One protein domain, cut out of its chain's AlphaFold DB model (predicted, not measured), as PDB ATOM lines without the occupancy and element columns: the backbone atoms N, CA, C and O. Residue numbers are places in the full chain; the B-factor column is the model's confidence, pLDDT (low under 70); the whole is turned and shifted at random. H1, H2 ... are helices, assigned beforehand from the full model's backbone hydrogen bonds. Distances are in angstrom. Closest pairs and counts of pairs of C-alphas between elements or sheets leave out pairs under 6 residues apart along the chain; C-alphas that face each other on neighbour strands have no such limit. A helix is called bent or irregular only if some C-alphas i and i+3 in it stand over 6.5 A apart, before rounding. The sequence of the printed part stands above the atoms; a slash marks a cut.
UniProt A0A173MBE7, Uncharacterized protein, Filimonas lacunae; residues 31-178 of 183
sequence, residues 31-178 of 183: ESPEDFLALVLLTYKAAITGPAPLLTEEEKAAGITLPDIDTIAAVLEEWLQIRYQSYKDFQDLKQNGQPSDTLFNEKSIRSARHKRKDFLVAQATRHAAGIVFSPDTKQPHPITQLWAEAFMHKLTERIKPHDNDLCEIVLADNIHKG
ATOM      1  N   GLU A  31      35.988 -40.256  18.813       92.88
ATOM      2  CA  GLU A  31      34.947 -39.242  18.890       92.88
ATOM      3  C   GLU A  31      33.554 -39.873  18.952       92.88
ATOM      4  O   GLU A  31      33.402 -41.096  19.069       92.88
ATOM      5  N   SER A  32      32.515 -39.040  18.917       94.25
ATOM      6  CA  SER A  32      31.141 -39.522  19.036       94.25
ATOM      7  C   SER A  32      30.711 -40.351  17.811       94.25
ATOM      8  O   SER A  32      31.266 -40.188  16.715       94.25
ATOM      9  N   PRO A  33      29.717 -41.247  17.956       95.19
ATOM     10  CA  PRO A  33      29.044 -41.868  16.814       95.19
ATOM     11  C   PRO A  33      28.508 -40.830  15.813       95.19
ATOM     12  O   PRO A  33      28.582 -41.030  14.606       95.19
ATOM     13  N   GLU A  34      28.030 -39.686  16.287       95.81
ATOM     14  CA  GLU A  34      27.528 -38.579  15.475       95.81
ATOM     15  C   GLU A  34      28.622 -37.931  14.616       95.81
ATOM     16  O   GLU A  34      28.359 -37.532  13.480       95.81
ATOM     17  N   ASP A  35      29.859 -37.865  15.115       95.00
ATOM     18  CA  ASP A  35      31.020 -37.442  14.324       95.00
ATOM     19  C   ASP A  35      31.367 -38.478  13.249       95.00
ATOM     20  O   ASP A  35      31.747 -38.118  12.134       95.00
ATOM     21  N   PHE A  36      31.200 -39.770  13.552       95.38
ATOM     22  CA  PHE A  36      31.358 -40.828  12.554       95.38
ATOM     23  C   PHE A  36      30.294 -40.713  11.456       95.38
ATOM     24  O   PHE A  36      30.627 -40.750  10.270       95.38
ATOM     25  N   LEU A  37      29.028 -40.487  11.826       96.25
ATOM     26  CA  LEU A  37      27.947 -40.229  10.869       96.25
ATOM     27  C   LEU A  37      28.258 -39.003   9.999       96.25
ATOM     28  O   LEU A  37      28.076 -39.047   8.783       96.25
ATOM     29  N   ALA A  38      28.774 -37.926  10.595       95.19
ATOM     30  CA  ALA A  38      29.171 -36.734   9.857       95.19
ATOM     31  C   ALA A  38      30.299 -37.014   8.854       95.19
ATOM     32  O   ALA A  38      30.214 -36.559   7.713       95.19
ATOM     33  N   LEU A  39      31.312 -37.809   9.223       95.12
ATOM     34  CA  LEU A  39      32.360 -38.255   8.299       95.12
ATOM     35  C   LEU A  39      31.781 -39.063   7.128       95.12
ATOM     36  O   LEU A  39      32.109 -38.773   5.978       95.12
ATOM     37  N   VAL A  40      30.897 -40.032   7.395       96.25
ATOM     38  CA  VAL A  40      30.236 -40.838   6.348       96.25
ATOM     39  C   VAL A  40      29.490 -39.933   5.365       96.25
ATOM     40  O   VAL A  40      29.686 -40.034   4.152       96.25
ATOM     41  N   LEU A  41      28.662 -39.016   5.873       95.62
ATOM     42  CA  LEU A  41      27.868 -38.107   5.041       95.62
ATOM     43  C   LEU A  41      28.737 -37.105   4.276       95.62
ATOM     44  O   LEU A  41      28.426 -36.762   3.132       95.62
ATOM     45  N   LEU A  42      29.836 -36.647   4.875       94.75
ATOM     46  CA  LEU A  42      30.805 -35.774   4.222       94.75
ATOM     47  C   LEU A  42      31.479 -36.487   3.044       94.75
ATOM     48  O   LEU A  42      31.551 -35.920   1.951       94.75
ATOM     49  N   THR A  43      31.919 -37.730   3.248       94.94
ATOM     50  CA  THR A  43      32.511 -38.578   2.205       94.94
ATOM     51  C   THR A  43      31.496 -38.891   1.113       94.94
ATOM     52  O   THR A  43      31.815 -38.753  -0.063       94.94
ATOM     53  N   TYR A  44      30.247 -39.205   1.467       96.06
ATOM     54  CA  TYR A  44      29.168 -39.380   0.494       96.06
ATOM     55  C   TYR A  44      28.953 -38.119  -0.350       96.06
ATOM     56  O   TYR A  44      28.920 -38.187  -1.576       96.06
ATOM     57  N   LYS A  45      28.885 -36.945   0.285       94.69
ATOM     58  CA  LYS A  45      28.712 -35.662  -0.412       94.69
ATOM     59  C   LYS A  45      29.896 -35.323  -1.324       94.69
ATOM     60  O   LYS A  45      29.699 -34.728  -2.387       94.69
ATOM     61  N   ALA A  46      31.114 -35.694  -0.934       94.06
ATOM     62  CA  ALA A  46      32.282 -35.630  -1.809       94.06
ATOM     63  C   ALA A  46      32.132 -36.595  -2.998       94.06
ATOM     64  O   ALA A  46      32.302 -36.171  -4.138       94.06
ATOM     65  N   ALA A  47      31.704 -37.833  -2.746       94.19
ATOM     66  CA  ALA A  47      31.551 -38.877  -3.756       94.19
ATOM     67  C   ALA A  47      30.483 -38.567  -4.804       94.19
ATOM     68  O   ALA A  47      30.638 -38.987  -5.942       94.19
ATOM     69  N   ILE A  48      29.431 -37.822  -4.458       94.94
ATOM     70  CA  ILE A  48      28.390 -37.400  -5.412       94.94
ATOM     71  C   ILE A  48      28.627 -36.001  -5.995       94.94
ATOM     72  O   ILE A  48      27.783 -35.476  -6.726       94.94
ATOM     73  N   THR A  49      29.742 -35.346  -5.655       92.06
ATOM     74  CA  THR A  49      30.062 -34.032  -6.217       92.06
ATOM     75  C   THR A  49      30.427 -34.176  -7.690       92.06
ATOM     76  O   THR A  49      31.348 -34.901  -8.039       92.06
ATOM     77  N   GLY A  50      29.761 -33.400  -8.546       87.50
ATOM     78  CA  GLY A  50      30.035 -33.389  -9.981       87.50
ATOM     79  C   GLY A  50      29.099 -34.307 -10.774       87.50
ATOM     80  O   GLY A  50      28.099 -34.791 -10.234       87.50
ATOM     81  N   PRO A  51      29.363 -34.483 -12.078       88.88
ATOM     82  CA  PRO A  51      28.517 -35.288 -12.948       88.88
ATOM     83  C   PRO A  51      28.587 -36.768 -12.559       88.88
ATOM     84  O   PRO A  51      29.670 -37.304 -12.341       88.88
ATOM     85  N   ALA A  52      27.429 -37.428 -12.507       90.62
ATOM     86  CA  ALA A  52      27.368 -38.857 -12.233       90.62
ATOM     87  C   ALA A  52      28.060 -39.648 -13.359       90.62
ATOM     88  O   ALA A  52      27.748 -39.425 -14.536       90.62
ATOM     89  N   PRO A  53      28.987 -40.563 -13.033       90.50
ATOM     90  CA  PRO A  53      29.634 -41.396 -14.024       90.50
ATOM     91  C   PRO A  53      28.647 -42.449 -14.532       90.50
ATOM     92  O   PRO A  53      27.750 -42.898 -13.818       90.50
ATOM     93  N   LEU A  54      28.842 -42.886 -15.774       91.25
ATOM     94  CA  LEU A  54      28.168 -44.076 -16.276       91.25
ATOM     95  C   LEU A  54      28.921 -45.316 -15.788       91.25
ATOM     96  O   LEU A  54      30.154 -45.374 -15.864       91.25
ATOM     97  N   LEU A  55      28.165 -46.293 -15.288       90.75
ATOM     98  CA  LEU A  55      28.682 -47.618 -14.967       90.75
ATOM     99  C   LEU A  55      28.760 -48.446 -16.248       90.75
ATOM    100  O   LEU A  55      27.755 -48.559 -16.963       90.75
ATOM    101  N   THR A  56      29.925 -49.020 -16.530       92.62
ATOM    102  CA  THR A  56      30.084 -49.984 -17.623       92.62
ATOM    103  C   THR A  56      29.416 -51.311 -17.265       92.62
ATOM    104  O   THR A  56      29.071 -51.565 -16.108       92.62
ATOM    105  N   GLU A  57      29.197 -52.171 -18.257       93.88
ATOM    106  CA  GLU A  57      28.618 -53.494 -18.005       93.88
ATOM    107  C   GLU A  57      29.565 -54.376 -17.178       93.88
ATOM    108  O   GLU A  57      29.103 -55.133 -16.327       93.88
ATOM    109  N   GLU A  58      30.882 -54.222 -17.343       92.94
ATOM    110  CA  GLU A  58      31.894 -54.901 -16.526       92.94
ATOM    111  C   GLU A  58      31.830 -54.454 -15.063       92.94
ATOM    112  O   GLU A  58      31.867 -55.290 -14.163       92.94
ATOM    113  N   GLU A  59      31.684 -53.150 -14.811       92.06
ATOM    114  CA  GLU A  59      31.551 -52.602 -13.456       92.06
ATOM    115  C   GLU A  59      30.282 -53.127 -12.775       92.06
ATOM    116  O   GLU A  59      30.330 -53.590 -11.636       92.06
ATOM    117  N   LYS A  60      29.153 -53.149 -13.493       91.44
ATOM    118  CA  LYS A  60      27.904 -53.729 -12.978       91.44
ATOM    119  C   LYS A  60      28.044 -55.225 -12.700       91.44
ATOM    120  O   LYS A  60      27.563 -55.695 -11.672       91.44
ATOM    121  N   ALA A  61      28.705 -55.972 -13.587       92.19
ATOM    122  CA  ALA A  61      28.954 -57.401 -13.408       92.19
ATOM    123  C   ALA A  61      29.872 -57.688 -12.208       92.19
ATOM    124  O   ALA A  61      29.699 -58.704 -11.537       92.19
ATOM    125  N   ALA A  62      30.799 -56.777 -11.901       91.62
ATOM    126  CA  ALA A  62      31.628 -56.811 -10.699       91.62
ATOM    127  C   ALA A  62      30.883 -56.369  -9.421       91.62
ATOM    128  O   ALA A  62      31.451 -56.426  -8.334       91.62
ATOM    129  N   GLY A  63      29.617 -55.947  -9.528       91.31
ATOM    130  CA  GLY A  63      28.813 -55.474  -8.400       91.31
ATOM    131  C   GLY A  63      29.091 -54.025  -7.990       91.31
ATOM    132  O   GLY A  63      28.640 -53.610  -6.924       91.31
ATOM    133  N   ILE A  64      29.802 -53.250  -8.815       93.62
ATOM    134  CA  ILE A  64      30.075 -51.834  -8.560       93.62
ATOM    135  C   ILE A  64      28.796 -51.024  -8.781       93.62
ATOM    136  O   ILE A  64      28.105 -51.162  -9.794       93.62
ATOM    137  N   THR A  65      28.495 -50.145  -7.829       93.19
ATOM    138  CA  THR A  65      27.295 -49.298  -7.839       93.19
ATOM    139  C   THR A  65      27.641 -47.808  -7.815       93.19
ATOM    140  O   THR A  65      28.806 -47.415  -7.752       93.19
ATOM    141  N   LEU A  66      26.637 -46.937  -7.923       93.81
ATOM    142  CA  LEU A  66      26.834 -45.513  -7.640       93.81
ATOM    143  C   LEU A  66      27.026 -45.294  -6.130       93.81
ATOM    144  O   LEU A  66      26.675 -46.174  -5.344       93.81
ATOM    145  N   PRO A  67      27.574 -44.142  -5.703       94.44
ATOM    146  CA  PRO A  67      27.840 -43.892  -4.294       94.44
ATOM    147  C   PRO A  67      26.596 -44.056  -3.426       94.44
ATOM    148  O   PRO A  67      25.528 -43.531  -3.742       94.44
ATOM    149  N   ASP A  68      26.777 -44.738  -2.301       94.31
ATOM    150  CA  ASP A  68      25.743 -45.036  -1.323       94.31
ATOM    151  C   ASP A  68      26.303 -44.873   0.099       94.31
ATOM    152  O   ASP A  68      27.465 -45.189   0.372       94.31
ATOM    153  N   ILE A  69      25.469 -44.350   1.000       96.75
ATOM    154  CA  ILE A  69      25.848 -44.037   2.384       96.75
ATOM    155  C   ILE A  69      26.199 -45.314   3.148       96.75
ATOM    156  O   ILE A  69      27.192 -45.329   3.876       96.75
ATOM    157  N   ASP A  70      25.411 -46.378   2.981       96.56
ATOM    158  CA  ASP A  70      25.601 -47.626   3.726       96.56
ATOM    159  C   ASP A  70      26.877 -48.337   3.276       96.56
ATOM    160  O   ASP A  70      27.633 -48.849   4.100       96.56
ATOM    161  N   THR A  71      27.180 -48.285   1.980       95.00
ATOM    162  CA  THR A  71      28.426 -48.831   1.431       95.00
ATOM    163  C   THR A  71      29.652 -48.075   1.940       95.00
ATOM    164  O   THR A  71      30.628 -48.703   2.351       95.00
ATOM    165  N   ILE A  72      29.608 -46.738   1.976       95.81
ATOM    166  CA  ILE A  72      30.698 -45.919   2.534       95.81
ATOM    167  C   ILE A  72      30.897 -46.219   4.023       95.81
ATOM    168  O   ILE A  72      32.036 -46.396   4.456       95.81
ATOM    169  N   ALA A  73      29.816 -46.304   4.800       96.62
ATOM    170  CA  ALA A  73      29.887 -46.641   6.219       96.62
ATOM    171  C   ALA A  73      30.480 -48.033   6.447       96.62
ATOM    172  O   ALA A  73      31.416 -48.162   7.231       96.62
ATOM    173  N   ALA A  74      30.021 -49.042   5.703       94.69
ATOM    174  CA  ALA A  74      30.536 -50.404   5.803       94.69
ATOM    175  C   ALA A  74      32.040 -50.475   5.497       94.69
ATOM    176  O   ALA A  74      32.787 -51.139   6.215       94.69
ATOM    177  N   VAL A  75      32.508 -49.765   4.462       93.25
ATOM    178  CA  VAL A  75      33.948 -49.687   4.167       93.25
ATOM    179  C   VAL A  75      34.681 -48.953   5.289       93.25
ATOM    180  O   VAL A  75      35.751 -49.392   5.683       93.25
ATOM    181  N   LEU A  76      34.126 -47.883   5.864       93.19
ATOM    182  CA  LEU A  76      34.753 -47.197   6.998       93.19
ATOM    183  C   LEU A  76      34.832 -48.084   8.250       93.19
ATOM    184  O   LEU A  76      35.867 -48.091   8.908       93.19
ATOM    185  N   GLU A  77      33.800 -48.865   8.566       93.44
ATOM    186  CA  GLU A  77      33.773 -49.794   9.709       93.44
ATOM    187  C   GLU A  77      34.754 -50.972   9.561       93.44
ATOM    188  O   GLU A  77      35.186 -51.561  10.557       93.44
ATOM    189  N   GLU A  78      35.179 -51.309   8.339       90.50
ATOM    190  CA  GLU A  78      36.271 -52.271   8.140       90.50
ATOM    191  C   GLU A  78      37.609 -51.766   8.695       90.50
ATOM    192  O   GLU A  78      38.460 -52.587   9.049       90.50
ATOM    193  N   TRP A  79      37.764 -50.445   8.801       87.31
ATOM    194  CA  TRP A  79      38.995 -49.742   9.165       87.31
ATOM    195  C   TRP A  79      38.923 -48.991  10.479       87.31
ATOM    196  O   TRP A  79      39.950 -48.744  11.106       87.31
ATOM    197  N   LEU A  80      37.734 -48.571  10.876       90.31
ATOM    198  CA  LEU A  80      37.506 -47.784  12.066       90.31
ATOM    199  C   LEU A  80      36.732 -48.629  13.055       90.31
ATOM    200  O   LEU A  80      35.630 -49.101  12.786       90.31
ATOM    201  N   GLN A  81      37.309 -48.804  14.237       91.69
ATOM    202  CA  GLN A  81      36.601 -49.436  15.333       91.69
ATOM    203  C   GLN A  81      35.720 -48.388  16.017       91.69
ATOM    204  O   GLN A  81      36.191 -47.641  16.880       91.69
ATOM    205  N   ILE A  82      34.445 -48.344  15.625       92.75
ATOM    206  CA  ILE A  82      33.448 -47.430  16.192       92.75
ATOM    207  C   ILE A  82      32.813 -48.051  17.434       92.75
ATOM    208  O   ILE A  82      32.464 -49.231  17.463       92.75
ATOM    209  N   ARG A  83      32.636 -47.244  18.480       92.75
ATOM    210  CA  ARG A  83      31.780 -47.587  19.619       92.75
ATOM    211  C   ARG A  83      30.481 -46.810  19.480       92.75
ATOM    212  O   ARG A  83      30.469 -45.625  19.780       92.75
ATOM    213  N   TYR A  84      29.407 -47.479  19.068       92.44
ATOM    214  CA  TYR A  84      28.105 -46.846  18.825       92.44
ATOM    215  C   TYR A  84      27.377 -46.362  20.089       92.44
ATOM    216  O   TYR A  84      26.430 -45.593  19.983       92.44
ATOM    217  N   GLN A  85      27.858 -46.723  21.285       90.75
ATOM    218  CA  GLN A  85      27.327 -46.259  22.573       90.75
ATOM    219  C   GLN A  85      25.806 -46.467  22.696       90.75
ATOM    220  O   GLN A  85      25.369 -47.590  22.929       90.75
ATOM    221  N   SER A  86      25.028 -45.388  22.563       92.25
ATOM    222  CA  SER A  86      23.566 -45.362  22.663       92.25
ATOM    223  C   SER A  86      22.857 -45.973  21.453       92.25
ATOM    224  O   SER A  86      21.672 -46.273  21.553       92.25
ATOM    225  N   TYR A  87      23.563 -46.155  20.334       96.38
ATOM    226  CA  TYR A  87      23.035 -46.771  19.120       96.38
ATOM    227  C   TYR A  87      23.458 -48.236  19.035       96.38
ATOM    228  O   TYR A  87      24.557 -48.613  19.453       96.38
ATOM    229  N   LYS A  88      22.593 -49.073  18.466       94.00
ATOM    230  CA  LYS A  88      22.865 -50.500  18.271       94.00
ATOM    231  C   LYS A  88      23.950 -50.746  17.218       94.00
ATOM    232  O   LYS A  88      24.823 -51.588  17.419       94.00
ATOM    233  N   ASP A  89      23.851 -50.049  16.095       95.25
ATOM    234  CA  ASP A  89      24.704 -50.191  14.917       95.25
ATOM    235  C   ASP A  89      24.623 -48.920  14.052       95.25
ATOM    236  O   ASP A  89      23.954 -47.944  14.411       95.25
ATOM    237  N   PHE A  90      25.305 -48.919  12.903       96.88
ATOM    238  CA  PHE A  90      25.256 -47.792  11.978       96.88
ATOM    239  C   PHE A  90      23.841 -47.492  11.458       96.88
ATOM    240  O   PHE A  90      23.520 -46.327  11.240       96.88
ATOM    241  N   GLN A  91      22.979 -48.498  11.269       96.81
ATOM    242  CA  GLN A  91      21.620 -48.262  10.768       96.81
ATOM    243  C   GLN A  91      20.773 -47.527  11.804       96.81
ATOM    244  O   GLN A  91      20.054 -46.591  11.457       96.81
ATOM    245  N   ASP A  92      20.907 -47.901  13.073       97.31
ATOM    246  CA  ASP A  92      20.271 -47.200  14.185       97.31
ATOM    247  C   ASP A  92      20.790 -45.755  14.312       97.31
ATOM    248  O   ASP A  92      20.005 -44.809  14.388       97.31
ATOM    249  N   LEU A  93      22.108 -45.555  14.208       97.25
ATOM    250  CA  LEU A  93      22.724 -44.224  14.184       97.25
ATOM    251  C   LEU A  93      22.236 -43.371  13.002       97.25
ATOM    252  O   LEU A  93      21.941 -42.192  13.172       97.25
ATOM    253  N   LYS A  94      22.135 -43.946  11.803       96.62
ATOM    254  CA  LYS A  94      21.653 -43.258  10.596       96.62
ATOM    255  C   LYS A  94      20.187 -42.831  10.723       96.62
ATOM    256  O   LYS A  94      19.813 -41.803  10.167       96.62
ATOM    257  N   GLN A  95      19.357 -43.619  11.411       96.31
ATOM    258  CA  GLN A  95      17.927 -43.339  11.586       96.31
ATOM    259  C   GLN A  95      17.644 -42.361  12.728       96.31
ATOM    260  O   GLN A  95      16.777 -41.499  12.586       96.31
ATOM    261  N   ASN A  96      18.354 -42.505  13.850       96.44
ATOM    262  CA  ASN A  96      18.026 -41.825  15.105       96.44
ATOM    263  C   ASN A  96      19.057 -40.771  15.528       96.44
ATOM    264  O   ASN A  96      18.745 -39.911  16.351       96.44
ATOM    265  N   GLY A  97      20.271 -40.825  14.986       93.38
ATOM    266  CA  GLY A  97      21.335 -39.873  15.280       93.38
ATOM    267  C   GLY A  97      21.253 -38.596  14.450       93.38
ATOM    268  O   GLY A  97      20.591 -38.526  13.413       93.38
ATOM    269  N   GLN A  98      21.967 -37.568  14.905       93.00
ATOM    270  CA  GLN A  98      22.160 -36.324  14.159       93.00
ATOM    271  C   GLN A  98      23.648 -36.164  13.852       93.00
ATOM    272  O   GLN A  98      24.445 -36.217  14.785       93.00
ATOM    273  N   PRO A  99      24.056 -35.983  12.583       92.62
ATOM    274  CA  PRO A  99      25.461 -35.780  12.262       92.62
ATOM    275  C   PRO A  99      25.986 -34.531  12.967       92.62
ATOM    276  O   PRO A  99      25.370 -33.466  12.917       92.62
ATOM    277  N   SER A 100      27.130 -34.677  13.622       90.62
ATOM    278  CA  SER A 100      27.794 -33.588  14.327       90.62
ATOM    279  C   SER A 100      28.504 -32.641  13.353       90.62
ATOM    280  O   SER A 100      29.189 -33.084  12.438       90.62
ATOM    281  N   ASP A 101      28.408 -31.330  13.593       85.94
ATOM    282  CA  ASP A 101      29.155 -30.308  12.843       85.94
ATOM    283  C   ASP A 101      30.483 -29.900  13.521       85.94
ATOM    284  O   ASP A 101      31.196 -29.015  13.024       85.94
ATOM    285  N   THR A 102      30.825 -30.506  14.668       85.56
ATOM    286  CA  THR A 102      31.967 -30.088  15.504       85.56
ATOM    287  C   THR A 102      33.310 -30.347  14.822       85.56
ATOM    288  O   THR A 102      34.183 -29.478  14.834       85.56
ATOM    289  N   LEU A 103      33.468 -31.514  14.189       83.88
ATOM    290  CA  LEU A 103      34.721 -31.955  13.566       83.88
ATOM    291  C   LEU A 103      34.646 -32.000  12.038       83.88
ATOM    292  O   LEU A 103      35.607 -31.627  11.347       83.88
ATOM    293  N   PHE A 104      33.497 -32.424  11.513       86.69
ATOM    294  CA  PHE A 104      33.251 -32.655  10.094       86.69
ATOM    295  C   PHE A 104      32.061 -31.812   9.652       86.69
ATOM    296  O   PHE A 104      30.966 -31.964  10.166       86.69
ATOM    297  N   ASN A 105      32.265 -30.904   8.700       86.88
ATOM    298  CA  ASN A 105      31.186 -30.052   8.206       86.88
ATOM    299  C   ASN A 105      31.421 -29.665   6.745       86.88
ATOM    300  O   ASN A 105      32.464 -29.938   6.153       86.88
ATOM    301  N   GLU A 106      30.462 -28.969   6.142       82.00
ATOM    302  CA  GLU A 106      30.540 -28.594   4.728       82.00
ATOM    303  C   GLU A 106      31.753 -27.702   4.380       82.00
ATOM    304  O   GLU A 106      32.238 -27.732   3.243       82.00
ATOM    305  N   LYS A 107      32.304 -26.937   5.339       86.88
ATOM    306  CA  LYS A 107      33.543 -26.172   5.091       86.88
ATOM    307  C   LYS A 107      34.705 -27.108   4.755       86.88
ATOM    308  O   LYS A 107      35.569 -26.703   3.980       86.88
ATOM    309  N   SER A 108      34.697 -28.349   5.244       85.69
ATOM    310  CA  SER A 108      35.700 -29.361   4.900       85.69
ATOM    311  C   SER A 108      35.703 -29.692   3.406       85.69
ATOM    312  O   SER A 108      36.780 -29.784   2.823       85.69
ATOM    313  N   ILE A 109      34.541 -29.760   2.742       86.06
ATOM    314  CA  ILE A 109      34.480 -29.967   1.280       86.06
ATOM    315  C   ILE A 109      35.040 -28.755   0.538       86.06
ATOM    316  O   ILE A 109      35.790 -28.907  -0.425       86.06
ATOM    317  N   ARG A 110      34.705 -27.533   0.975       86.31
ATOM    318  CA  ARG A 110      35.245 -26.308   0.357       86.31
ATOM    319  C   ARG A 110      36.766 -26.235   0.491       86.31
ATOM    320  O   ARG A 110      37.442 -25.923  -0.485       86.31
ATOM    321  N   SER A 111      37.287 -26.571   1.669       86.06
ATOM    322  CA  SER A 111      38.727 -26.670   1.924       86.06
ATOM    323  C   SER A 111      39.385 -27.718   1.022       86.06
ATOM    324  O   SER A 111      40.370 -27.413   0.354       86.06
ATOM    325  N   ALA A 112      38.808 -28.920   0.933       86.06
ATOM    326  CA  ALA A 112      39.322 -29.993   0.084       86.06
ATOM    327  C   ALA A 112      39.364 -29.587  -1.399       86.06
ATOM    328  O   ALA A 112      40.373 -29.780  -2.074       86.06
ATOM    329  N   ARG A 113      38.315 -28.918  -1.897       85.62
ATOM    330  CA  ARG A 113      38.293 -28.376  -3.267       85.62
ATOM    331  C   ARG A 113      39.406 -27.358  -3.513       85.62
ATOM    332  O   ARG A 113      40.003 -27.381  -4.585       85.62
ATOM    333  N   HIS A 114      39.696 -26.486  -2.547       84.62
ATOM    334  CA  HIS A 114      40.773 -25.499  -2.680       84.62
ATOM    335  C   HIS A 114      42.155 -26.162  -2.765       84.62
ATOM    336  O   HIS A 114      42.988 -25.750  -3.566       84.62
ATOM    337  N   LYS A 115      42.362 -27.241  -2.005       80.94
ATOM    338  CA  LYS A 115      43.613 -28.013  -1.987       80.94
ATOM    339  C   LYS A 115      43.777 -28.978  -3.160       80.94
ATOM    340  O   LYS A 115      44.857 -29.535  -3.332       80.94
ATOM    341  N   ARG A 116      42.742 -29.179  -3.982       81.94
ATOM    342  CA  ARG A 116      42.750 -30.180  -5.061       81.94
ATOM    343  C   ARG A 116      43.911 -30.014  -6.033       81.94
ATOM    344  O   ARG A 116      44.520 -31.003  -6.416       81.94
ATOM    345  N   LYS A 117      44.238 -28.777  -6.419       76.94
ATOM    346  CA  LYS A 117      45.356 -28.515  -7.337       76.94
ATOM    347  C   LYS A 117      46.680 -29.011  -6.752       76.94
ATOM    348  O   LYS A 117      47.410 -29.724  -7.431       76.94
ATOM    349  N   ASP A 118      46.955 -28.670  -5.499       73.75
ATOM    350  CA  ASP A 118      48.200 -29.048  -4.829       73.75
ATOM    351  C   ASP A 118      48.248 -30.547  -4.546       73.75
ATOM    352  O   ASP A 118      49.303 -31.161  -4.657       73.75
ATOM    353  N   PHE A 119      47.096 -31.151  -4.249       74.25
ATOM    354  CA  PHE A 119      46.961 -32.592  -4.097       74.25
ATOM    355  C   PHE A 119      47.285 -33.343  -5.396       74.25
ATOM    356  O   PHE A 119      48.062 -34.291  -5.360       74.25
ATOM    357  N   LEU A 120      46.758 -32.898  -6.541       72.12
ATOM    358  CA  LEU A 120      47.054 -33.507  -7.843       72.12
ATOM    359  C   LEU A 120      48.528 -33.344  -8.223       72.12
ATOM    360  O   LEU A 120      49.147 -34.282  -8.719       72.12
ATOM    361  N   VAL A 121      49.111 -32.170  -7.957       70.25
ATOM    362  CA  VAL A 121      50.551 -31.944  -8.148       70.25
ATOM    363  C   VAL A 121      51.354 -32.886  -7.256       70.25
ATOM    364  O   VAL A 121      52.284 -33.524  -7.744       70.25
ATOM    365  N   ALA A 122      50.980 -33.023  -5.983       67.81
ATOM    366  CA  ALA A 122      51.621 -33.948  -5.061       67.81
ATOM    367  C   ALA A 122      51.510 -35.391  -5.564       67.81
ATOM    368  O   ALA A 122      52.528 -36.049  -5.689       67.81
ATOM    369  N   GLN A 123      50.318 -35.868  -5.930       68.56
ATOM    370  CA  GLN A 123      50.105 -37.229  -6.434       68.56
ATOM    371  C   GLN A 123      50.937 -37.513  -7.693       68.56
ATOM    372  O   GLN A 123      51.596 -38.546  -7.767       68.56
ATOM    373  N   ALA A 124      50.996 -36.566  -8.635       65.94
ATOM    374  CA  ALA A 124      51.802 -36.686  -9.851       65.94
ATOM    375  C   ALA A 124      53.318 -36.692  -9.587       65.94
ATOM    376  O   ALA A 124      54.090 -37.132 -10.437       65.94
ATOM    377  N   THR A 125      53.757 -36.190  -8.431       62.22
ATOM    378  CA  THR A 125      55.177 -36.033  -8.087       62.22
ATOM    379  C   THR A 125      55.618 -36.872  -6.888       62.22
ATOM    380  O   THR A 125      56.813 -36.927  -6.631       62.22
ATOM    381  N   ARG A 126      54.714 -37.605  -6.214       59.91
ATOM    382  CA  ARG A 126      54.943 -38.425  -4.997       59.91
ATOM    383  C   ARG A 126      56.143 -39.376  -5.086       59.91
ATOM    384  O   ARG A 126      56.668 -39.787  -4.056       59.91
ATOM    385  N   HIS A 127      56.567 -39.724  -6.298       56.38
ATOM    386  CA  HIS A 127      57.665 -40.650  -6.575       56.38
ATOM    387  C   HIS A 127      58.899 -39.990  -7.216       56.38
ATOM    388  O   HIS A 127      59.870 -40.674  -7.529       56.38
ATOM    389  N   ALA A 128      58.887 -38.670  -7.410       48.53
ATOM    390  CA  ALA A 128      60.027 -37.906  -7.894       48.53
ATOM    391  C   ALA A 128      60.840 -37.381  -6.700       48.53
ATOM    392  O   ALA A 128      60.353 -36.590  -5.891       48.53
ATOM    393  N   ALA A 129      62.091 -37.829  -6.577       41.50
ATOM    394  CA  ALA A 129      63.005 -37.349  -5.549       41.50
ATOM    395  C   ALA A 129      63.265 -35.841  -5.719       41.50
ATOM    396  O   ALA A 129      63.800 -35.404  -6.737       41.50
ATOM    397  N   GLY A 130      62.903 -35.055  -4.702       44.84
ATOM    398  CA  GLY A 130      63.152 -33.613  -4.641       44.84
ATOM    399  C   GLY A 130      61.929 -32.776  -5.003       44.84
ATOM    400  O   GLY A 130      61.778 -32.335  -6.138       44.84
ATOM    401  N   ILE A 131      61.081 -32.490  -4.013       52.25
ATOM    402  CA  ILE A 131      59.989 -31.522  -4.166       52.25
ATOM    403  C   ILE A 131      60.199 -30.371  -3.189       52.25
ATOM    404  O   ILE A 131      60.386 -30.569  -1.989       52.25
ATOM    405  N   VAL A 132      60.138 -29.153  -3.726       43.03
ATOM    406  CA  VAL A 132      59.998 -27.912  -2.966       43.03
ATOM    407  C   VAL A 132      58.509 -27.722  -2.688       43.03
ATOM    408  O   VAL A 132      57.732 -27.435  -3.597       43.03
ATOM    409  N   PHE A 133      58.101 -27.931  -1.440       49.81
ATOM    410  CA  PHE A 133      56.716 -27.749  -1.014       49.81
ATOM    411  C   PHE A 133      56.377 -26.255  -0.905       49.81
ATOM    412  O   PHE A 133      57.157 -25.474  -0.358       49.81
ATOM    413  N   SER A 134      55.203 -25.858  -1.406       44.31
ATOM    414  CA  SER A 134      54.654 -24.524  -1.146       44.31
ATOM    415  C   SER A 134      54.251 -24.416   0.337       44.31
ATOM    416  O   SER A 134      53.568 -25.316   0.829       44.31
ATOM    417  N   PRO A 135      54.626 -23.344   1.061       50.06
ATOM    418  CA  PRO A 135      54.251 -23.163   2.465       50.06
ATOM    419  C   PRO A 135      52.742 -22.967   2.688       50.06
ATOM    420  O   PRO A 135      52.262 -23.154   3.808       50.06
ATOM    421  N   ASP A 136      51.996 -22.598   1.643       48.72
ATOM    422  CA  ASP A 136      50.620 -22.102   1.770       48.72
ATOM    423  C   ASP A 136      49.555 -23.206   1.883       48.72
ATOM    424  O   ASP A 136      48.422 -22.938   2.287       48.72
ATOM    425  N   THR A 137      49.909 -24.466   1.621       54.59
ATOM    426  CA  THR A 137      49.022 -25.613   1.839       54.59
ATOM    427  C   THR A 137      49.730 -26.687   2.651       54.59
ATOM    428  O   THR A 137      50.454 -27.531   2.132       54.59
ATOM    429  N   LYS A 138      49.495 -26.681   3.974       60.88
ATOM    430  CA  LYS A 138      49.876 -27.808   4.838       60.88
ATOM    431  C   LYS A 138      49.256 -29.080   4.265       60.88
ATOM    432  O   LYS A 138      48.031 -29.237   4.292       60.88
ATOM    433  N   GLN A 139      50.105 -29.948   3.723       64.81
ATOM    434  CA  GLN A 139      49.681 -31.248   3.228       64.81
ATOM    435  C   GLN A 139      49.181 -32.114   4.394       64.81
ATOM    436  O   GLN A 139      49.616 -31.913   5.535       64.81
ATOM    437  N   PRO A 140      48.256 -33.055   4.130       67.00
ATOM    438  CA  PRO A 140      47.893 -34.071   5.105       67.00
ATOM    439  C   PRO A 140      49.140 -34.804   5.600       67.00
ATOM    440  O   PRO A 140      50.127 -34.932   4.873       67.00
ATOM    441  N   HIS A 141      49.093 -35.310   6.829       71.81
ATOM    442  CA  HIS A 141      50.171 -36.151   7.328       71.81
ATOM    443  C   HIS A 141      50.334 -37.386   6.413       71.81
ATOM    444  O   HIS A 141      49.320 -37.962   6.013       71.81
ATOM    445  N   PRO A 142      51.558 -37.852   6.099       74.31
ATOM    446  CA  PRO A 142      51.754 -38.966   5.165       74.31
ATOM    447  C   PRO A 142      50.941 -40.223   5.512       74.31
ATOM    448  O   PRO A 142      50.400 -40.875   4.627       74.31
ATOM    449  N   ILE A 143      50.774 -40.520   6.806       76.75
ATOM    450  CA  ILE A 143      49.960 -41.657   7.272       76.75
ATOM    451  C   ILE A 143      48.469 -41.463   6.951       76.75
ATOM    452  O   ILE A 143      47.802 -42.425   6.579       76.75
ATOM    453  N   THR A 144      47.923 -40.247   7.069       82.19
ATOM    454  CA  THR A 144      46.506 -39.997   6.744       82.19
ATOM    455  C   THR A 144      46.264 -40.038   5.244       82.19
ATOM    456  O   THR A 144      45.197 -40.459   4.808       82.19
ATOM    457  N   GLN A 145      47.267 -39.648   4.457       82.31
ATOM    458  CA  GLN A 145      47.233 -39.739   3.006       82.31
ATOM    459  C   GLN A 145      47.292 -41.195   2.524       82.31
ATOM    460  O   GLN A 145      46.438 -41.602   1.745       82.31
ATOM    461  N   LEU A 146      48.222 -41.995   3.057       80.38
ATOM    462  CA  LEU A 146      48.296 -43.441   2.803       80.38
ATOM    463  C   LEU A 146      46.997 -44.154   3.186       80.38
ATOM    464  O   LEU A 146      46.506 -44.999   2.445       80.38
ATOM    465  N   TRP A 147      46.422 -43.797   4.336       86.38
ATOM    466  CA  TRP A 147      45.146 -44.353   4.772       86.38
ATOM    467  C   TRP A 147      44.005 -43.984   3.822       86.38
ATOM    468  O   TRP A 147      43.206 -44.845   3.472       86.38
ATOM    469  N   ALA A 148      43.933 -42.722   3.386       89.25
ATOM    470  CA  ALA A 148      42.890 -42.264   2.473       89.25
ATOM    471  C   ALA A 148      42.976 -42.969   1.115       89.25
ATOM    472  O   ALA A 148      41.954 -43.425   0.613       89.25
ATOM    473  N   GLU A 149      44.176 -43.128   0.559       87.94
ATOM    474  CA  GLU A 149      44.403 -43.893  -0.673       87.94
ATOM    475  C   GLU A 149      43.957 -45.348  -0.519       87.94
ATOM    476  O   GLU A 149      43.186 -45.875  -1.320       87.94
ATOM    477  N   ALA A 150      44.383 -45.991   0.562       86.25
ATOM    478  CA  ALA A 150      44.058 -47.378   0.839       86.25
ATOM    479  C   ALA A 150      42.547 -47.588   1.086       86.25
ATOM    480  O   ALA A 150      41.962 -48.578   0.636       86.25
ATOM    481  N   PHE A 151      41.889 -46.631   1.746       89.56
ATOM    482  CA  PHE A 151      40.435 -46.585   1.863       89.56
ATOM    483  C   PHE A 151      39.774 -46.437   0.491       89.56
ATOM    484  O   PHE A 151      38.840 -47.177   0.183       89.56
ATOM    485  N   MET A 152      40.261 -45.510  -0.341       92.31
ATOM    486  CA  MET A 152      39.706 -45.273  -1.671       92.31
ATOM    487  C   MET A 152      39.808 -46.513  -2.551       92.31
ATOM    488  O   MET A 152      38.829 -46.824  -3.219       92.31
ATOM    489  N   HIS A 153      40.901 -47.280  -2.481       88.94
ATOM    490  CA  HIS A 153      41.006 -48.572  -3.169       88.94
ATOM    491  C   HIS A 153      39.831 -49.499  -2.827       88.94
ATOM    492  O   HIS A 153      39.070 -49.870  -3.719       88.94
ATOM    493  N   LYS A 154      39.602 -49.775  -1.537       89.44
ATOM    494  CA  LYS A 154      38.472 -50.607  -1.078       89.44
ATOM    495  C   LYS A 154      37.106 -50.017  -1.419       89.44
ATOM    496  O   LYS A 154      36.165 -50.755  -1.695       89.44
ATOM    497  N   LEU A 155      36.973 -48.693  -1.379       92.31
ATOM    498  CA  LEU A 155      35.717 -48.034  -1.711       92.31
ATOM    499  C   LEU A 155      35.401 -48.177  -3.207       92.31
ATOM    500  O   LEU A 155      34.270 -48.499  -3.565       92.31
ATOM    501  N   THR A 156      36.403 -48.004  -4.072       92.88
ATOM    502  CA  THR A 156      36.253 -48.110  -5.532       92.88
ATOM    503  C   THR A 156      35.999 -49.532  -6.032       92.88
ATOM    504  O   THR A 156      35.489 -49.711  -7.134       92.88
ATOM    505  N   GLU A 157      36.273 -50.549  -5.211       92.62
ATOM    506  CA  GLU A 157      35.868 -51.938  -5.476       92.62
ATOM    507  C   GLU A 157      34.352 -52.160  -5.317       92.62
ATOM    508  O   GLU A 157      33.833 -53.175  -5.776       92.62
ATOM    509  N   ARG A 158      33.627 -51.238  -4.663       93.31
ATOM    510  CA  ARG A 158      32.183 -51.370  -4.373       93.31
ATOM    511  C   ARG A 158      31.329 -50.284  -5.008       93.31
ATOM    512  O   ARG A 158      30.173 -50.530  -5.358       93.31
ATOM    513  N   ILE A 159      31.876 -49.081  -5.142       94.81
ATOM    514  CA  ILE A 159      31.184 -47.942  -5.741       94.81
ATOM    515  C   ILE A 159      32.060 -47.233  -6.767       94.81
ATOM    516  O   ILE A 159      33.281 -47.308  -6.711       94.81
ATOM    517  N   LYS A 160      31.437 -46.472  -7.665       95.06
ATOM    518  CA  LYS A 160      32.111 -45.540  -8.568       95.06
ATOM    519  C   LYS A 160      31.811 -44.097  -8.151       95.06
ATOM    520  O   LYS A 160      30.761 -43.567  -8.532       95.06
ATOM    521  N   PRO A 161      32.682 -43.448  -7.355       93.62
ATOM    522  CA  PRO A 161      32.526 -42.037  -7.019       93.62
ATOM    523  C   PRO A 161      32.516 -41.157  -8.270       93.62
ATOM    524  O   PRO A 161      33.186 -41.435  -9.263       93.62
ATOM    525  N   HIS A 162      31.757 -40.065  -8.214       93.81
ATOM    526  CA  HIS A 162      31.755 -39.027  -9.246       93.81
ATOM    527  C   HIS A 162      33.092 -38.278  -9.257       93.81
ATOM    528  O   HIS A 162      33.539 -37.808 -10.301       93.81
ATOM    529  N   ASP A 163      33.726 -38.177  -8.085       90.25
ATOM    530  CA  ASP A 163      34.977 -37.462  -7.880       90.25
ATOM    531  C   ASP A 163      35.861 -38.198  -6.860       90.25
ATOM    532  O   ASP A 163      35.773 -37.972  -5.648       90.25
ATOM    533  N   ASN A 164      36.695 -39.116  -7.361       90.25
ATOM    534  CA  ASN A 164      37.613 -39.912  -6.540       90.25
ATOM    535  C   ASN A 164      38.593 -39.025  -5.764       90.25
ATOM    536  O   ASN A 164      38.725 -39.183  -4.550       90.25
ATOM    537  N   ASP A 165      39.225 -38.060  -6.440       89.44
ATOM    538  CA  ASP A 165      40.235 -37.196  -5.819       89.44
ATOM    539  C   ASP A 165      39.635 -36.399  -4.665       89.44
ATOM    540  O   ASP A 165      40.246 -36.259  -3.608       89.44
ATOM    541  N   LEU A 166      38.421 -35.863  -4.847       91.00
ATOM    542  CA  LEU A 166      37.781 -35.082  -3.796       91.00
ATOM    543  C   LEU A 166      37.483 -35.937  -2.563       91.00
ATOM    544  O   LEU A 166      37.636 -35.442  -1.446       91.00
ATOM    545  N   CYS A 167      37.091 -37.200  -2.750       91.88
ATOM    546  CA  CYS A 167      36.917 -38.136  -1.643       91.88
ATOM    547  C   CYS A 167      38.239 -38.378  -0.914       91.88
ATOM    548  O   CYS A 167      38.289 -38.223   0.307       91.88
ATOM    549  N   GLU A 168      39.311 -38.683  -1.651       91.94
ATOM    550  CA  GLU A 168      40.632 -38.935  -1.066       91.94
ATOM    551  C   GLU A 168      41.129 -37.721  -0.270       91.94
ATOM    552  O   GLU A 168      41.546 -37.857   0.880       91.94
ATOM    553  N   ILE A 169      41.004 -36.511  -0.830       89.50
ATOM    554  CA  ILE A 169      41.405 -35.271  -0.153       89.50
ATOM    555  C   ILE A 169      40.577 -35.051   1.114       89.50
ATOM    556  O   ILE A 169      41.141 -34.736   2.162       89.50
ATOM    557  N   VAL A 170      39.249 -35.206   1.041       91.44
ATOM    558  CA  VAL A 170      38.361 -35.037   2.205       91.44
ATOM    559  C   VAL A 170      38.748 -36.003   3.320       91.44
ATOM    560  O   VAL A 170      38.835 -35.586   4.475       91.44
ATOM    561  N   LEU A 171      39.024 -37.261   2.996       91.31
ATOM    562  CA  LEU A 171      39.423 -38.259   3.982       91.31
ATOM    563  C   LEU A 171      40.792 -37.937   4.577       91.31
ATOM    564  O   LEU A 171      40.902 -37.822   5.798       91.31
ATOM    565  N   ALA A 172      41.806 -37.694   3.744       88.50
ATOM    566  CA  ALA A 172      43.168 -37.402   4.191       88.50
ATOM    567  C   ALA A 172      43.229 -36.178   5.124       88.50
ATOM    568  O   ALA A 172      43.970 -36.178   6.113       88.50
ATOM    569  N   ASP A 173      42.417 -35.156   4.841       86.56
ATOM    570  CA  ASP A 173      42.359 -33.905   5.602       86.56
ATOM    571  C   ASP A 173      41.566 -33.988   6.907       86.56
ATOM    572  O   ASP A 173      41.730 -33.122   7.770       86.56
ATOM    573  N   ASN A 174      40.649 -34.945   7.047       87.38
ATOM    574  CA  ASN A 174      39.702 -34.926   8.162       87.38
ATOM    575  C   ASN A 174      39.788 -36.163   9.056       87.38
ATOM    576  O   ASN A 174      39.449 -36.052  10.230       87.38
ATOM    577  N   ILE A 175      40.283 -37.306   8.570       87.31
ATOM    578  CA  ILE A 175      40.249 -38.573   9.318       87.31
ATOM    579  C   ILE A 175      40.920 -38.483  10.696       87.31
ATOM    580  O   ILE A 175      40.379 -38.968  11.688       87.31
ATOM    581  N   HIS A 176      42.042 -37.766  10.790       84.94
ATOM    582  CA  HIS A 176      42.798 -37.587  12.030       84.94
ATOM    583  C   HIS A 176      42.074 -36.790  13.117       84.94
ATOM    584  O   HIS A 176      42.499 -36.797  14.268       84.94
ATOM    585  N   LYS A 177      41.001 -36.076  12.759       87.44
ATOM    586  CA  LYS A 177      40.170 -35.356  13.725       87.44
ATOM    587  C   LYS A 177      39.300 -36.304  14.544       87.44
ATOM    588  O   LYS A 177      38.896 -35.925  15.630       87.44
ATOM    589  N   GLY A 178      38.998 -37.491  14.006       83.19
ATOM    590  CA  GLY A 178      38.092 -38.464  14.623       83.19
ATOM    591  C   GLY A 178      38.727 -39.803  14.998       83.19
ATOM    592  O   GLY A 178      38.351 -40.438  15.988       83.19
TER     593      GLY A 178
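Overview. This is residues 31 to 178 of the 183 residues of an uncharacterized protein of Filimonas lacunae (UniProt A0A173MBE7). Two helices running opposite ways side by side, H1 and H7, make the core; the first arm of the long bent helix H5, H5a, packs across one side of it, and H3 and H6 cross the other side. H4 packs on the first part of H1, H2 lies well away from the core between two links, and residues 124 to 130, of which 124 and 125 belong to the second arm, H5b, stick out. The printed part has 148 residues with seven named helices, H1 to H7 in chain order, and no named strand; the class is all helix. It is compact, with a radius of gyration of the C-alphas of 15.9 A and spans of 49 by 41 by 24 A.

Arrangement. Begin at H5, residues 106 to 125, assigned as one helix by its hydrogen bonds but bent: C-alphas 114 and 117 are 7.2 A apart, and its arms, H5a to residue 114 and H5b from 117, stand at a steep tilt of 55 degrees. H5a touches H7, residues 164 to 177, at a steep tilt of 57 degrees; their closest C-alphas, Ala 112 and Val 170, are 5.6 A apart. H7 touches H1, residues 33 to 47, at a shallow tilt of 20 degrees, opposite ways, closest at C-alphas 46 and 167, 5.3 A. H1 is the hub and, with residues 42 to 46 alone, only just touches H5a, with 3 pairs of C-alphas within 8 A, closest at 46 and 109, 6.8 A. H6, residues 142 to 156, touches H7 at a steep tilt of 49 degrees, closest at C-alphas 145 and 172, 4.8 A. With residues 151 to 155 alone, H6 touches H3, residues 69 to 79, closest at C-alphas 155 and 75, 6.4 A. H3 touches H1 at residues 40 to 44 alone, closest at C-alphas 73 and 40, 5.8 A. H4, residues 90 to 96, touches H1 at residues 33 to 37 alone, closest at C-alphas 94 and 37, 7.0 A. H2, residues 57 to 61, touches no helix. Each O i to N i+4 pair is within hydrogen-bond range in H1, H2, H4, H5a, H5b and H6, against 6 of 7 in H3 and 8 of 10 in H7.

Along the chain. Find C-alpha 33 at (29.044, -41.868, 16.814); H1 runs 20.9 A from there. H3 spans 15.9 A, H5a 13.0 A, H5b 12.4 A and H6 20.9 A. H7, 20.9 A long, is irregular, with C-alphas 173 and 176 7.4 A apart, and ends at C-alpha 177 at (40.170, -35.356, 13.725).

Size, cuts and confidence. Look at Asn 96 and Gly 130 for the farthest C-alphas, 49.9 A apart. The printed part has no cut; the link from H5 to H6 is long, and residues 122 to 140 have pLDDT under 70.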